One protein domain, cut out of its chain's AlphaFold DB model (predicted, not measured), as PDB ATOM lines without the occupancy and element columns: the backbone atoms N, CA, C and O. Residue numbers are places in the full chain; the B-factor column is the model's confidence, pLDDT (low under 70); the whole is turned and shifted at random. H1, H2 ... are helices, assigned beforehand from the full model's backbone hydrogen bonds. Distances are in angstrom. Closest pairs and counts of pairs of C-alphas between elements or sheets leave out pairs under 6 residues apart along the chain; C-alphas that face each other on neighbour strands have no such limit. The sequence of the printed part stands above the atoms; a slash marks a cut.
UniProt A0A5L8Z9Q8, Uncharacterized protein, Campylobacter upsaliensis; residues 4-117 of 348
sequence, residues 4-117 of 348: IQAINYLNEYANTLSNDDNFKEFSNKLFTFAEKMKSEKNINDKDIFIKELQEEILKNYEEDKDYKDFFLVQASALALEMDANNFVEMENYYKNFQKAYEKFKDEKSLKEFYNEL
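Overview. This is residues 4 to 117 of the 348 residues of an uncharacterized protein of Campylobacter upsaliensis (UniProt A0A5L8Z9Q8). Three helices, H3, H4 and the long H5, run side by side in alternating directions as one layer with H4 in the middle, and the hairpin of H1 and H2 crosses one face of it. The far end of H5, residues 109 to 117, sticks out as an arm. The printed part has 114 residues with five named helices, H1 to H5 in chain order, and no named strand: all helix. It is compact, with a radius of gyration of the C-alphas of 14.5 A, and elongated, spanning 47 by 31 by 24 A.

Along the chain. H5, the longest helix, covers residues 90 to 117 over 39.7 A and ends with C-alpha 117 at (64.535, 52.000, 34.509). H4 is residues 65 to 85, 30.3 A; H3 is residues 46 to 60, 20.8 A. H2 is residues 21 to 37, 24.2 A. H1, residues 4 to 16, 18.8 A, begins with C-alpha 4 at (66.396, 10.503, 20.373).

Arrangement. H5 and H4 form a hairpin at a shallow tilt of 22 degrees; their closest C-alphas, Phe 97 and Gln 74, are 7.1 A apart. H4 and H3 form another at 18 degrees, closest at C-alphas 79 and 46, 5.9 A. H1 and H2 form a third at 28 degrees, closest at C-alphas 11 and 27, 5.0 A. H2, with residue 23 alone, only just touches H5, with 3 pairs of C-alphas within 8 A; the closest, Phe 23 and Phe 97, are 7.8 A apart. H3 and H5 are apart. In each helix every O i to N i+4 pair is within hydrogen-bond range.

Size, cuts and confidence. The C-alphas farthest apart, Ser 39 and Leu 117, are 47.8 A apart. The printed part has no cut and no long link. The pLDDT is under 70 at residues 60 to 63, 110 and 113 to 117.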
ATOM      1  N   ILE A   4      66.712  10.191  21.779       94.25
ATOM      2  CA  ILE A   4      66.396  10.503  20.373       94.25
ATOM      3  C   ILE A   4      64.924  10.204  20.048       94.25
ATOM      4  O   ILE A   4      64.261  10.997  19.386       94.25
ATOM      5  N   GLN A   5      64.392   9.071  20.518       93.19
ATOM      6  CA  GLN A   5      62.984   8.728  20.299       93.19
ATOM      7  C   GLN A   5      62.047   9.708  21.013       93.19
ATOM      8  O   GLN A   5      61.060  10.128  20.418       93.19
ATOM      9  N   ALA A   6      62.367  10.102  22.248       94.25
ATOM     10  CA  ALA A   6      61.595  11.089  22.996       94.25
ATOM     11  C   ALA A   6      61.576  12.452  22.284       94.25
ATOM     12  O   ALA A   6      60.515  13.049  22.152       94.25
ATOM     13  N   ILE A   7      62.713  12.902  21.742       96.19
ATOM     14  CA  ILE A   7      62.805  14.145  20.959       96.19
ATOM     15  C   ILE A   7      61.969  14.061  19.674       96.19
ATOM     16  O   ILE A   7      61.272  15.015  19.329       96.19
ATOM     17  N   ASN A   8      61.989  12.919  18.979       94.75
ATOM     18  CA  ASN A   8      61.158  12.719  17.789       94.75
ATOM     19  C   ASN A   8      59.668  12.805  18.130       94.75
ATOM     20  O   ASN A   8      58.936  13.541  17.472       94.75
ATOM     21  N   TYR A   9      59.234  12.115  19.187       94.12
ATOM     22  CA  TYR A   9      57.845  12.167  19.641       94.12
ATOM     23  C   TYR A   9      57.434  13.555  20.127       94.12
ATOM     24  O   TYR A   9      56.319  13.981  19.843       94.12
ATOM     25  N   LEU A  10      58.327  14.284  20.799       94.88
ATOM     26  CA  LEU A  10      58.093  15.669  21.198       94.88
ATOM     27  C   LEU A  10      57.846  16.556  19.974       94.88
ATOM     28  O   LEU A  10      56.904  17.343  19.962       94.88
ATOM     29  N   ASN A  11      58.667  16.411  18.931       95.50
ATOM     30  CA  ASN A  11      58.529  17.194  17.709       95.50
ATOM     31  C   ASN A  11      57.259  16.823  16.926       95.50
ATOM     32  O   ASN A  11      56.565  17.697  16.412       95.50
ATOM     33  N   GLU A  12      56.910  15.536  16.854       94.31
ATOM     34  CA  GLU A  12      55.635  15.089  16.281       94.31
ATOM     35  C   GLU A  12      54.447  15.662  17.060       94.31
ATOM     36  O   GLU A  12      53.542  16.241  16.458       94.31
ATOM     37  N   TYR A  13      54.479  15.571  18.391       94.00
ATOM     38  CA  TYR A  13      53.447  16.104  19.273       94.00
ATOM     39  C   TYR A  13      53.291  17.620  19.115       94.00
ATOM     40  O   TYR A  13      52.177  18.097  18.903       94.00
ATOM     41  N   ALA A  14      54.387  18.382  19.112       93.19
ATOM     42  CA  ALA A  14      54.358  19.829  18.908       93.19
ATOM     43  C   ALA A  14      53.711  20.224  17.569       93.19
ATOM     44  O   ALA A  14      52.947  21.187  17.502       93.19
ATOM     45  N   ASN A  15      53.933  19.437  16.509       90.69
ATOM     46  CA  ASN A  15      53.300  19.656  15.206       90.69
ATOM     47  C   ASN A  15      51.785  19.378  15.200       90.69
ATOM     48  O   ASN A  15      51.085  19.876  14.319       90.69
ATOM     49  N   THR A  16      51.260  18.625  16.173       91.75
ATOM     50  CA  THR A  16      49.805  18.451  16.342       91.75
ATOM     51  C   THR A  16      49.129  19.665  16.984       91.75
ATOM     52  O   THR A  16      47.924  19.863  16.809       91.75
ATOM     53  N   LEU A  17      49.886  20.512  17.688       88.75
ATOM     54  CA  LEU A  17      49.361  21.694  18.365       88.75
ATOM     55  C   LEU A  17      49.141  22.822  17.356       88.75
ATOM     56  O   LEU A  17      50.046  23.226  16.632       88.75
ATOM     57  N   SER A  18      47.928  23.366  17.278       70.62
ATOM     58  CA  SER A  18      47.609  24.349  16.235       70.62
ATOM     59  C   SER A  18      48.248  25.722  16.489       70.62
ATOM     60  O   SER A  18      48.698  26.342  15.532       70.62
ATOM     61  N   ASN A  19      48.370  26.155  17.753       79.06
ATOM     62  CA  ASN A  19      48.599  27.565  18.117       79.06
ATOM     63  C   ASN A  19      49.731  27.813  19.146       79.06
ATOM     64  O   ASN A  19      49.656  28.792  19.883       79.06
ATOM     65  N   ASP A  20      50.759  26.964  19.231       86.69
ATOM     66  CA  ASP A  20      51.917  27.214  20.114       86.69
ATOM     67  C   ASP A  20      53.228  27.244  19.319       86.69
ATOM     68  O   ASP A  20      53.957  26.255  19.220       86.69
ATOM     69  N   ASP A  21      53.491  28.388  18.684       89.38
ATOM     70  CA  ASP A  21      54.674  28.576  17.837       89.38
ATOM     71  C   ASP A  21      55.979  28.522  18.644       89.38
ATOM     72  O   ASP A  21      56.986  28.041  18.130       89.38
ATOM     73  N   ASN A  22      55.953  28.915  19.923       90.31
ATOM     74  CA  ASN A  22      57.141  28.897  20.781       90.31
ATOM     75  C   ASN A  22      57.544  27.459  21.123       90.31
ATOM     76  O   ASN A  22      58.715  27.095  21.022       90.31
ATOM     77  N   PHE A  23      56.572  26.617  21.483       93.50
ATOM     78  CA  PHE A  23      56.844  25.208  21.749       93.50
ATOM     79  C   PHE A  23      57.262  24.449  20.483       93.50
ATOM     80  O   PHE A  23      58.172  23.623  20.542       93.50
ATOM     81  N   LYS A  24      56.662  24.763  19.325       93.69
ATOM     82  CA  LYS A  24      57.092  24.216  18.023       93.69
ATOM     83  C   LYS A  24      58.514  24.616  17.666       93.69
ATOM     84  O   LYS A  24      59.285  23.799  17.167       93.69
ATOM     85  N   GLU A  25      58.867  25.875  17.892       91.69
ATOM     86  CA  GLU A  25      60.214  26.362  17.638       91.69
ATOM     87  C   GLU A  25      61.227  25.641  18.535       91.69
ATOM     88  O   GLU A  25      62.234  25.128  18.037       91.69
ATOM     89  N   PHE A  26      60.922  25.529  19.833       93.62
ATOM     90  CA  PHE A  26      61.712  24.763  20.795       93.62
ATOM     91  C   PHE A  26      61.897  23.302  20.353       93.62
ATOM     92  O   PHE A  26      63.034  22.834  20.234       93.62
ATOM     93  N   SER A  27      60.805  22.591  20.050       95.12
ATOM     94  CA  SER A  27      60.854  21.173  19.674       95.12
ATOM     95  C   SER A  27      61.637  20.953  18.381       95.12
ATOM     96  O   SER A  27      62.435  20.021  18.291       95.12
ATOM     97  N   ASN A  28      61.461  21.832  17.391       94.06
ATOM     98  CA  ASN A  28      62.128  21.727  16.099       94.06
ATOM     99  C   ASN A  28      63.635  22.004  16.199       94.06
ATOM    100  O   ASN A  28      64.442  21.317  15.565       94.06
ATOM    101  N   LYS A  29      64.037  22.980  17.020       92.12
ATOM    102  CA  LYS A  29      65.451  23.248  17.326       92.12
ATOM    103  C   LYS A  29      66.101  22.051  18.014       92.12
ATOM    104  O   LYS A  29      67.169  21.605  17.589       92.12
ATOM    105  N   LEU A  30      65.426  21.478  19.009       94.56
ATOM    106  CA  LEU A  30      65.920  20.305  19.725       94.56
ATOM    107  C   LEU A  30      66.025  19.071  18.816       94.56
ATOM    108  O   LEU A  30      67.020  18.347  18.856       94.56
ATOM    109  N   PHE A  31      65.036  18.870  17.945       95.31
ATOM    110  CA  PHE A  31      65.055  17.829  16.919       95.31
ATOM    111  C   PHE A  31      66.227  18.004  15.951       95.31
ATOM    112  O   PHE A  31      66.973  17.059  15.706       95.31
ATOM    113  N   THR A  32      66.449  19.221  15.455       93.12
ATOM    114  CA  THR A  32      67.557  19.521  14.536       93.12
ATOM    115  C   THR A  32      68.915  19.245  15.186       93.12
ATOM    116  O   THR A  32      69.794  18.653  14.557       93.12
ATOM    117  N   PHE A  33      69.079  19.614  16.461       93.25
ATOM    118  CA  PHE A  33      70.265  19.267  17.245       93.25
ATOM    119  C   PHE A  33      70.470  17.748  17.329       93.25
ATOM    120  O   PHE A  33      71.558  17.253  17.027       93.25
ATOM    121  N   ALA A  34      69.426  16.998  17.692       94.00
ATOM    122  CA  ALA A  34      69.517  15.549  17.834       94.00
ATOM    123  C   ALA A  34      69.847  14.857  16.502       94.00
ATOM    124  O   ALA A  34      70.691  13.961  16.464       94.00
ATOM    125  N   GLU A  35      69.241  15.304  15.399       93.50
ATOM    126  CA  GLU A  35      69.513  14.791  14.052       93.50
ATOM    127  C   GLU A  35      70.963  15.016  13.617       93.50
ATOM    128  O   GLU A  35      71.555  14.135  12.993       93.50
ATOM    129  N   LYS A  36      71.547  16.163  13.977       91.25
ATOM    130  CA  LYS A  36      72.957  16.470  13.718       91.25
ATOM    131  C   LYS A  36      73.887  15.589  14.557       91.25
ATOM    132  O   LYS A  36      74.840  15.016  14.036       91.25
ATOM    133  N   MET A  37      73.602  15.453  15.852       91.38
ATOM    134  CA  MET A  37      74.517  14.804  16.794       91.38
ATOM    135  C   MET A  37      74.426  13.275  16.805       91.38
ATOM    136  O   MET A  37      75.421  12.618  17.111       91.38
ATOM    137  N   LYS A  38      73.284  12.673  16.438       89.56
ATOM    138  CA  LYS A  38      73.090  11.209  16.502       89.56
ATOM    139  C   LYS A  38      74.064  10.398  15.639       89.56
ATOM    140  O   LYS A  38      74.269   9.217  15.911       89.56
ATOM    141  N   SER A  39      74.634  10.995  14.589       86.75
ATOM    142  CA  SER A  39      75.655  10.357  13.746       86.75
ATOM    143  C   SER A  39      77.076  10.508  14.285       86.75
ATOM    144  O   SER A  39      77.960   9.760  13.873       86.75
ATOM    145  N   GLU A  40      77.307  11.464  15.183       89.31
ATOM    146  CA  GLU A  40      78.640  11.823  15.680       89.31
ATOM    147  C   GLU A  40      78.886  11.318  17.106       89.31
ATOM    148  O   GLU A  40      80.010  10.952  17.459       89.31
ATOM    149  N   LYS A  41      77.840  11.293  17.936       92.25
ATOM    150  CA  LYS A  41      77.908  11.043  19.378       92.25
ATOM    151  C   LYS A  41      76.752  10.157  19.827       92.25
ATOM    152  O   LYS A  41      75.654  10.210  19.275       92.25
ATOM    153  N   ASN A  42      76.968   9.377  20.888       91.31
ATOM    154  CA  ASN A  42      75.887   8.628  21.526       91.31
ATOM    155  C   ASN A  42      75.062   9.538  22.450       91.31
ATOM    156  O   ASN A  42      75.153   9.441  23.667       91.31
ATOM    157  N   ILE A  43      74.234  10.402  21.870       91.88
ATOM    158  CA  ILE A  43      73.345  11.304  22.621       91.88
ATOM    159  C   ILE A  43      72.146  10.595  23.283       91.88
ATOM    160  O   ILE A  43      71.243  11.255  23.781       91.88
ATOM    161  N   ASN A  44      72.089   9.257  23.259       92.44
ATOM    162  CA  ASN A  44      71.165   8.517  24.123       92.44
ATOM    163  C   ASN A  44      71.700   8.385  25.555       92.44
ATOM    164  O   ASN A  44      70.936   8.025  26.443       92.44
ATOM    165  N   ASP A  45      72.987   8.655  25.767       92.56
ATOM    166  CA  ASP A  45      73.553   8.882  27.090       92.56
ATOM    167  C   ASP A  45      73.253  10.329  27.505       92.56
ATOM    168  O   ASP A  45      73.583  11.271  26.776       92.56
ATOM    169  N   LYS A  46      72.601  10.498  28.660       92.75
ATOM    170  CA  LYS A  46      72.171  11.800  29.178       92.75
ATOM    171  C   LYS A  46      73.343  12.765  29.363       92.75
ATOM    172  O   LYS A  46      73.222  13.935  29.001       92.75
ATOM    173  N   ASP A  47      74.468  12.300  29.896       93.00
ATOM    174  CA  ASP A  47      75.601  13.173  30.208       93.00
ATOM    175  C   ASP A  47      76.283  13.642  28.916       93.00
ATOM    176  O   ASP A  47      76.662  14.810  28.787       93.00
ATOM    177  N   ILE A  48      76.365  12.757  27.914       93.38
ATOM    178  CA  ILE A  48      76.836  13.115  26.568       93.38
ATOM    179  C   ILE A  48      75.868  14.101  25.907       93.38
ATOM    180  O   ILE A  48      76.313  15.094  25.335       93.38
ATOM    181  N   PHE A  49      74.558  13.863  25.998       95.50
ATOM    182  CA  PHE A  49      73.540  14.753  25.445       95.50
ATOM    183  C   PHE A  49      73.641  16.170  26.024       95.50
ATOM    184  O   PHE A  49      73.768  17.120  25.254       95.50
ATOM    185  N   ILE A  50      73.643  16.315  27.355       92.31
ATOM    186  CA  ILE A  50      73.693  17.624  28.025       92.31
ATOM    187  C   ILE A  50      74.972  18.370  27.638       92.31
ATOM    188  O   ILE A  50      74.920  19.550  27.293       92.31
ATOM    189  N   LYS A  51      76.118  17.681  27.640       93.31
ATOM    190  CA  LYS A  51      77.403  18.289  27.289       93.31
ATOM    191  C   LYS A  51      77.423  18.811  25.848       93.31
ATOM    192  O   LYS A  51      77.794  19.959  25.613       93.31
ATOM    193  N   GLU A  52      77.049  17.978  24.880       93.38
ATOM    194  CA  GLU A  52      77.089  18.362  23.462       93.38
ATOM    195  C   GLU A  52      76.037  19.442  23.153       93.38
ATOM    196  O   GLU A  52      76.274  20.324  22.327       93.38
ATOM    197  N   LEU A  53      74.906  19.433  23.867       92.50
ATOM    198  CA  LEU A  53      73.884  20.471  23.776       92.50
ATOM    199  C   LEU A  53      74.400  21.829  24.268       92.50
ATOM    200  O   LEU A  53      74.234  22.833  23.577       92.50
ATOM    201  N   GLN A  54      75.074  21.861  25.422       90.31
ATOM    202  CA  GLN A  54      75.722  23.070  25.940       90.31
ATOM    203  C   GLN A  54      76.736  23.635  24.939       90.31
ATOM    204  O   GLN A  54      76.742  24.836  24.664       90.31
ATOM    205  N   GLU A  55      77.575  22.776  24.354       89.31
ATOM    206  CA  GLU A  55      78.559  23.197  23.356       89.31
ATOM    207  C   GLU A  55      77.913  23.763  22.081       89.31
ATOM    208  O   GLU A  55      78.413  24.748  21.531       89.31
ATOM    209  N   GLU A  56      76.818  23.167  21.603       86.50
ATOM    210  CA  GLU A  56      76.109  23.628  20.405       86.50
ATOM    211  C   GLU A  56      75.392  24.969  20.647       86.50
ATOM    212  O   GLU A  56      75.483  25.874  19.812       86.50
ATOM    213  N   ILE A  57      74.735  25.134  21.802       83.38
ATOM    214  CA  ILE A  57      74.041  26.375  22.189       83.38
ATOM    215  C   ILE A  57      75.017  27.557  22.294       83.38
ATOM    216  O   ILE A  57      74.710  28.675  21.863       83.38
ATOM    217  N   LEU A  58      76.226  27.314  22.807       77.38
ATOM    218  CA  LEU A  58      77.278  28.330  22.888       77.38
ATOM    219  C   LEU A  58      77.811  28.751  21.509       77.38
ATOM    220  O   LEU A  58      78.164  29.916  21.337       77.38
ATOM    221  N   LYS A  59      77.874  27.828  20.538       76.81
ATOM    222  CA  LYS A  59      78.480  28.071  19.216       76.81
ATOM    223  C   LYS A  59      77.504  28.650  18.186       76.81
ATOM    224  O   LYS A  59      77.922  29.497  17.403       76.81
ATOM    225  N   ASN A  60      76.247  28.194  18.165       67.62
ATOM    226  CA  ASN A  60      75.389  28.333  16.975       67.62
ATOM    227  C   ASN A  60      74.034  29.017  17.195       67.62
ATOM    228  O   ASN A  60      73.342  29.293  16.219       67.62
ATOM    229  N   TYR A  61      73.631  29.301  18.432       64.88
ATOM    230  CA  TYR A  61      72.370  29.999  18.680       64.88
ATOM    231  C   TYR A  61      72.641  31.510  18.743       64.88
ATOM    232  O   TYR A  61      73.392  31.963  19.603       64.88
ATOM    233  N   GLU A  62      72.059  32.301  17.837       56.00
ATOM    234  CA  GLU A  62      72.143  33.781  17.849       56.00
ATOM    235  C   GLU A  62      71.238  34.427  18.918       56.00
ATOM    236  O   GLU A  62      71.152  35.646  19.019       56.00
ATOM    237  N   GLU A  63      70.551  33.616  19.720       64.44
ATOM    238  CA  GLU A  63      69.537  34.073  20.669       64.44
ATOM    239  C   GLU A  63      70.123  34.744  21.916       64.44
ATOM    240  O   GLU A  63      71.283  34.541  22.282       64.44
ATOM    241  N   ASP A  64      69.278  35.532  22.581       73.56
ATOM    242  CA  ASP A  64      69.550  36.125  23.888       73.56
ATOM    243  C   ASP A  64      70.018  35.054  24.889       73.56
ATOM    244  O   ASP A  64      69.482  33.940  24.923       73.56
ATOM    245  N   LYS A  65      71.015  35.400  25.710       79.19
ATOM    246  CA  LYS A  65      71.585  34.530  26.745       79.19
ATOM    247  C   LYS A  65      70.494  33.932  27.634       79.19
ATOM    248  O   LYS A  65      70.545  32.740  27.918       79.19
ATOM    249  N   ASP A  66      69.492  34.726  27.999       81.50
ATOM    250  CA  ASP A  66      68.423  34.272  28.889       81.50
ATOM    251  C   ASP A  66      67.577  33.159  28.231       81.50
ATOM    252  O   ASP A  66      67.219  32.174  28.878       81.50
ATOM    253  N   TYR A  67      67.318  33.247  26.919       85.00
ATOM    254  CA  TYR A  67      66.602  32.185  26.201       85.00
ATOM    255  C   TYR A  67      67.461  30.929  26.015       85.00
ATOM    256  O   TYR A  67      66.940  29.817  26.071       85.00
ATOM    257  N   LYS A  68      68.780  31.077  25.832       86.06
ATOM    258  CA  LYS A  68      69.705  29.932  25.769       86.06
ATOM    259  C   LYS A  68      69.676  29.111  27.053       86.06
ATOM    260  O   LYS A  68      69.633  27.882  26.983       86.06
ATOM    261  N   ASP A  69      69.669  29.787  28.200       85.81
ATOM    262  CA  ASP A  69      69.600  29.140  29.508       85.81
ATOM    263  C   ASP A  69      68.246  28.433  29.689       85.81
ATOM    264  O   ASP A  69      68.214  27.251  30.039       85.81
ATOM    265  N   PHE A  70      67.133  29.091  29.336       89.94
ATOM    266  CA  PHE A  70      65.805  28.461  29.317       89.94
ATOM    267  C   PHE A  70      65.770  27.207  28.428       89.94
ATOM    268  O   PHE A  70      65.351  26.135  28.875       89.94
ATOM    269  N   PHE A  71      66.245  27.315  27.185       91.06
ATOM    270  CA  PHE A  71      66.268  26.217  26.222       91.06
ATOM    271  C   PHE A  71      67.056  25.019  26.763       91.06
ATOM    272  O   PHE A  71      66.588  23.879  26.691       91.06
ATOM    273  N   LEU A  72      68.236  25.274  27.341       90.69
ATOM    274  CA  LEU A  72      69.084  24.244  27.931       90.69
ATOM    275  C   LEU A  72      68.386  23.530  29.095       90.69
ATOM    276  O   LEU A  72      68.452  22.302  29.172       90.69
ATOM    277  N   VAL A  73      67.713  24.273  29.977       91.31
ATOM    278  CA  VAL A  73      66.974  23.704  31.116       91.31
ATOM    279  C   VAL A  73      65.862  22.781  30.630       91.31
ATOM    280  O   VAL A  73      65.804  21.631  31.062       91.31
ATOM    281  N   GLN A  74      65.025  23.239  29.695       94.31
ATOM    282  CA  GLN A  74      63.908  22.433  29.193       94.31
ATOM    283  C   GLN A  74      64.406  21.171  28.476       94.31
ATOM    284  O   GLN A  74      63.973  20.061  28.779       94.31
ATOM    285  N   ALA A  75      65.391  21.302  27.586       93.81
ATOM    286  CA  ALA A  75      65.961  20.155  26.884       93.81
ATOM    287  C   ALA A  75      66.653  19.154  27.831       93.81
ATOM    288  O   ALA A  75      66.562  17.943  27.625       93.81
ATOM    289  N   SER A  76      67.308  19.637  28.893       92.12
ATOM    290  CA  SER A  76      67.914  18.775  29.917       92.12
ATOM    291  C   SER A  76      66.856  18.065  30.761       92.12
ATOM    292  O   SER A  76      67.035  16.892  31.086       92.12
ATOM    293  N   ALA A  77      65.740  18.731  31.075       92.00
ATOM    294  CA  ALA A  77      64.616  18.132  31.794       92.00
ATOM    295  C   ALA A  77      64.015  16.951  31.017       92.00
ATOM    296  O   ALA A  77      63.796  15.895  31.605       92.00
ATOM    297  N   LEU A  78      63.859  17.077  29.692       93.62
ATOM    298  CA  LEU A  78      63.424  15.972  28.827       93.62
ATOM    299  C   LEU A  78      64.354  14.755  28.948       93.62
ATOM    300  O   LEU A  78      63.896  13.623  29.104       93.62
ATOM    301  N   ALA A  79      65.669  14.983  28.870       92.56
ATOM    302  CA  ALA A  79      66.665  13.919  28.958       92.56
ATOM    303  C   ALA A  79      66.701  13.269  30.351       92.56
ATOM    304  O   ALA A  79      66.844  12.052  30.447       92.56
ATOM    305  N   LEU A  80      66.538  14.060  31.415       90.94
ATOM    306  CA  LEU A  80      66.461  13.581  32.796       90.94
ATOM    307  C   LEU A  80      65.208  12.738  33.048       90.94
ATOM    308  O   LEU A  80      65.311  11.665  33.635       90.94
ATOM    309  N   GLU A  81      64.042  13.191  32.590       89.88
ATOM    310  CA  GLU A  81      62.785  12.448  32.730       89.88
ATOM    311  C   GLU A  81      62.851  11.116  31.972       89.88
ATOM    312  O   GLU A  81      62.472  10.068  32.497       89.88
ATOM    313  N   MET A  82      63.430  11.140  30.770       91.62
ATOM    314  CA  MET A  82      63.675   9.952  29.962       91.62
ATOM    315  C   MET A  82      64.634   8.968  30.663       91.62
ATOM    316  O   MET A  82      64.332   7.779  30.734       91.62
ATOM    317  N   ASP A  83      65.753   9.442  31.218       87.81
ATOM    318  CA  ASP A  83      66.730   8.628  31.965       87.81
ATOM    319  C   ASP A  83      66.124   8.004  33.236       87.81
ATOM    320  O   ASP A  83      66.322   6.821  33.511       87.81
ATOM    321  N   ALA A  84      65.321   8.773  33.979       88.25
ATOM    322  CA  ALA A  84      64.703   8.324  35.224       88.25
ATOM    323  C   ALA A  84      63.546   7.335  35.001       88.25
ATOM    324  O   ALA A  84      63.455   6.313  35.685       88.25
ATOM    325  N   ASN A  85      62.660   7.620  34.040       89.00
ATOM    326  CA  ASN A  85      61.374   6.926  33.904       89.00
ATOM    327  C   ASN A  85      61.294   5.997  32.684       89.00
ATOM    328  O   ASN A  85      60.301   5.291  32.507       89.00
ATOM    329  N   ASN A  86      62.315   5.974  31.821       87.88
ATOM    330  CA  ASN A  86      62.325   5.253  30.541       87.88
ATOM    331  C   ASN A  86      61.214   5.657  29.541       87.88
ATOM    332  O   ASN A  86      61.039   4.991  28.504       87.88
ATOM    333  N   PHE A  87      60.497   6.746  29.824       90.06
ATOM    334  CA  PHE A  87      59.405   7.332  29.050       90.06
ATOM    335  C   PHE A  87      59.218   8.807  29.450       90.06
ATOM    336  O   PHE A  87      59.577   9.183  30.561       90.06
ATOM    337  N   VAL A  88      58.631   9.609  28.558       89.94
ATOM    338  CA  VAL A  88      58.227  11.000  28.812       89.94
ATOM    339  C   VAL A  88      56.769  11.163  28.404       89.94
ATOM    340  O   VAL A  88      56.400  10.858  27.266       89.94
ATOM    341  N   GLU A  89      55.938  11.675  29.309       92.75
ATOM    342  CA  GLU A  89      54.531  11.945  29.016       92.75
ATOM    343  C   GLU A  89      54.374  13.321  28.355       92.75
ATOM    344  O   GLU A  89      54.372  14.354  29.022       92.75
ATOM    345  N   MET A  90      54.231  13.339  27.025       92.25
ATOM    346  CA  MET A  90      54.291  14.569  26.216       92.25
ATOM    347  C   MET A  90      53.279  15.643  26.628       92.25
ATOM    348  O   MET A  90      53.603  16.828  26.586       92.25
ATOM    349  N   GLU A  91      52.072  15.255  27.054       91.00
ATOM    350  CA  GLU A  91      51.066  16.216  27.520       91.00
ATOM    351  C   GLU A  91      51.511  16.916  28.813       91.00
ATOM    352  O   GLU A  91      51.382  18.136  28.937       91.00
ATOM    353  N   ASN A  92      52.075  16.164  29.759       92.06
ATOM    354  CA  ASN A  92      52.575  16.707  31.020       92.06
ATOM    355  C   ASN A  92      53.841  17.536  30.805       92.06
ATOM    356  O   ASN A  92      53.932  18.653  31.317       92.06
ATOM    357  N   TYR A  93      54.764  17.047  29.977       93.12
ATOM    358  CA  TYR A  93      55.948  17.798  29.576       93.12
ATOM    359  C   TYR A  93      55.568  19.140  28.931       93.12
ATOM    360  O   TYR A  93      56.106  20.182  29.299       93.12
ATOM    361  N   TYR A  94      54.582  19.146  28.029       93.62
ATOM    362  CA  TYR A  94      54.074  20.368  27.405       93.62
ATOM    363  C   TYR A  94      53.451  21.338  28.416       93.62
ATOM    364  O   TYR A  94      53.799  22.516  28.408       93.62
ATOM    365  N   LYS A  95      52.592  20.869  29.331       91.12
ATOM    366  CA  LYS A  95      52.024  21.726  30.394       91.12
ATOM    367  C   LYS A  95      53.115  22.356  31.263       91.12
ATOM    368  O   LYS A  95      53.015  23.529  31.619       91.12
ATOM    369  N   ASN A  96      54.159  21.596  31.589       89.94
ATOM    370  CA  ASN A  96      55.297  22.094  32.360       89.94
ATOM    371  C   ASN A  96      56.117  23.116  31.565       89.94
ATOM    372  O   ASN A  96      56.474  24.158  32.112       89.94
ATOM    373  N   PHE A  97      56.342  22.865  30.274       92.44
ATOM    374  CA  PHE A  97      56.990  23.819  29.379       92.44
ATOM    375  C   PHE A  97      56.218  25.138  29.317       92.44
ATOM    376  O   PHE A  97      56.829  26.191  29.451       92.44
ATOM    377  N   GLN A  98      54.891  25.102  29.153       91.38
ATOM    378  CA  GLN A  98      54.078  26.320  29.070       91.38
ATOM    379  C   GLN A  98      54.198  27.168  30.338       91.38
ATOM    380  O   GLN A  98      54.506  28.352  30.244       91.38
ATOM    381  N   LYS A  99      54.070  26.546  31.517       86.50
ATOM    382  CA  LYS A  99      54.268  27.230  32.805       86.50
ATOM    383  C   LYS A  99      55.668  27.833  32.926       86.50
ATOM    384  O   LYS A  99      55.824  28.977  33.341       86.50
ATOM    385  N   ALA A 100      56.696  27.068  32.558       84.69
ATOM    386  CA  ALA A 100      58.076  27.537  32.611       84.69
ATOM    387  C   ALA A 100      58.333  28.682  31.619       84.69
ATOM    388  O   ALA A 100      59.101  29.593  31.915       84.69
ATOM    389  N   TYR A 101      57.695  28.645  30.452       87.88
ATOM    390  CA  TYR A 101      57.845  29.649  29.409       87.88
ATOM    391  C   TYR A 101      57.105  30.954  29.729       87.88
ATOM    392  O   TYR A 101      57.624  32.031  29.441       87.88
ATOM    393  N   GLU A 102      55.928  30.878  30.357       84.06
ATOM    394  CA  GLU A 102      55.234  32.045  30.920       84.06
ATOM    395  C   GLU A 102      56.102  32.723  31.981       84.06
ATOM    396  O   GLU A 102      56.421  33.902  31.845       84.06
ATOM    397  N   LYS A 103      56.625  31.949  32.939       79.94
ATOM    398  CA  LYS A 103      57.543  32.468  33.959       79.94
ATOM    399  C   LYS A 103      58.804  33.096  33.354       79.94
ATOM    400  O   LYS A 103      59.202  34.184  33.751       79.94
ATOM    401  N   PHE A 104      59.408  32.442  32.360       83.75
ATOM    402  CA  PHE A 104      60.555  32.986  31.630       83.75
ATOM    403  C   PHE A 104      60.229  34.331  30.966       83.75
ATOM    404  O   PHE A 104      61.041  35.257  31.015       83.75
ATOM    405  N   LYS A 105      59.048  34.464  30.348       81.62
ATOM    406  CA  LYS A 105      58.602  35.733  29.759       81.62
ATOM    407  C   LYS A 105      58.419  36.818  30.808       81.62
ATOM    408  O   LYS A 105      58.819  37.951  30.547       81.62
ATOM    409  N   ASP A 106      57.846  36.486  31.957       74.69
ATOM    410  CA  ASP A 106      57.632  37.444  33.040       74.69
ATOM    411  C   ASP A 106      58.964  37.908  33.638       74.69
ATOM    412  O   ASP A 106      59.201  39.112  33.724       74.69
ATOM    413  N   GLU A 107      59.885  36.986  33.929       75.88
ATOM    414  CA  GLU A 107      61.234  37.301  34.417       75.88
ATOM    415  C   GLU A 107      62.023  38.149  33.415       75.88
ATOM    416  O   GLU A 107      62.646  39.145  33.790       75.88
ATOM    417  N   LYS A 108      61.968  37.793  32.125       75.25
ATOM    418  CA  LYS A 108      62.621  38.563  31.065       75.25
ATOM    419  C   LYS A 108      62.025  39.963  30.936       75.25
ATOM    420  O   LYS A 108      62.776  40.934  30.906       75.25
ATOM    421  N   SER A 109      60.698  40.079  30.922       71.06
ATOM    422  CA  SER A 109      60.005  41.373  30.855       71.06
ATOM    423  C   SER A 109      60.322  42.242  32.069       71.06
ATOM    424  O   SER A 109      60.489  43.450  31.943       71.06
ATOM    425  N   LEU A 110      60.433  41.632  33.250       68.25
ATOM    426  CA  LEU A 110      60.775  42.321  34.487       68.25
ATOM    427  C   LEU A 110      62.224  42.826  34.458       68.25
ATOM    428  O   LEU A 110      62.495  43.969  34.817       68.25
ATOM    429  N   LYS A 111      63.157  42.000  33.976       74.38
ATOM    430  CA  LYS A 111      64.565  42.373  33.801       74.38
ATOM    431  C   LYS A 111      64.735  43.477  32.758       74.38
ATOM    432  O   LYS A 111      65.482  44.419  32.993       74.38
ATOM    433  N   GLU A 112      64.027  43.394  31.634       72.56
ATOM    434  CA  GLU A 112      63.973  44.460  30.629       72.56
ATOM    435  C   GLU A 112      63.385  45.748  31.215       72.56
ATOM    436  O   GLU A 112      63.975  46.806  31.033       72.56
ATOM    437  N   PHE A 113      62.309  45.667  32.000       66.75
ATOM    438  CA  PHE A 113      61.729  46.818  32.696       66.75
ATOM    439  C   PHE A 113      62.711  47.484  33.672       66.75
ATOM    440  O   PHE A 113      62.818  48.711  33.683       66.75
ATOM    441  N   TYR A 114      63.449  46.705  34.469       65.81
ATOM    442  CA  TYR A 114      64.470  47.252  35.370       65.81
ATOM    443  C   TYR A 114      65.663  47.849  34.604       65.81
ATOM    444  O   TYR A 114      66.124  48.932  34.948       65.81
ATOM    445  N   ASN A 115      66.099  47.224  33.506       65.81
ATOM    446  CA  ASN A 115      67.139  47.787  32.637       65.81
ATOM    447  C   ASN A 115      66.667  49.074  31.923       65.81
ATOM    448  O   ASN A 115      67.445  50.007  31.719       65.81
ATOM    449  N   GLU A 116      65.393  49.155  31.533       61.03
ATOM    450  CA  GLU A 116      64.784  50.385  31.016       61.03
ATOM    451  C   GLU A 116      64.717  51.469  32.098       61.03
ATOM    452  O   GLU A 116      64.985  52.631  31.810       61.03
ATOM    453  N   LEU A 117      64.424  51.104  33.351       57.38
ATOM    454  CA  LEU A 117      64.535  52.000  34.509       57.38
ATOM    455  C   LEU A 117      65.939  52.612  34.610       57.38
ATOM    456  O   LEU A 117      66.053  53.832  34.698       57.38
TER     457      LEU A 117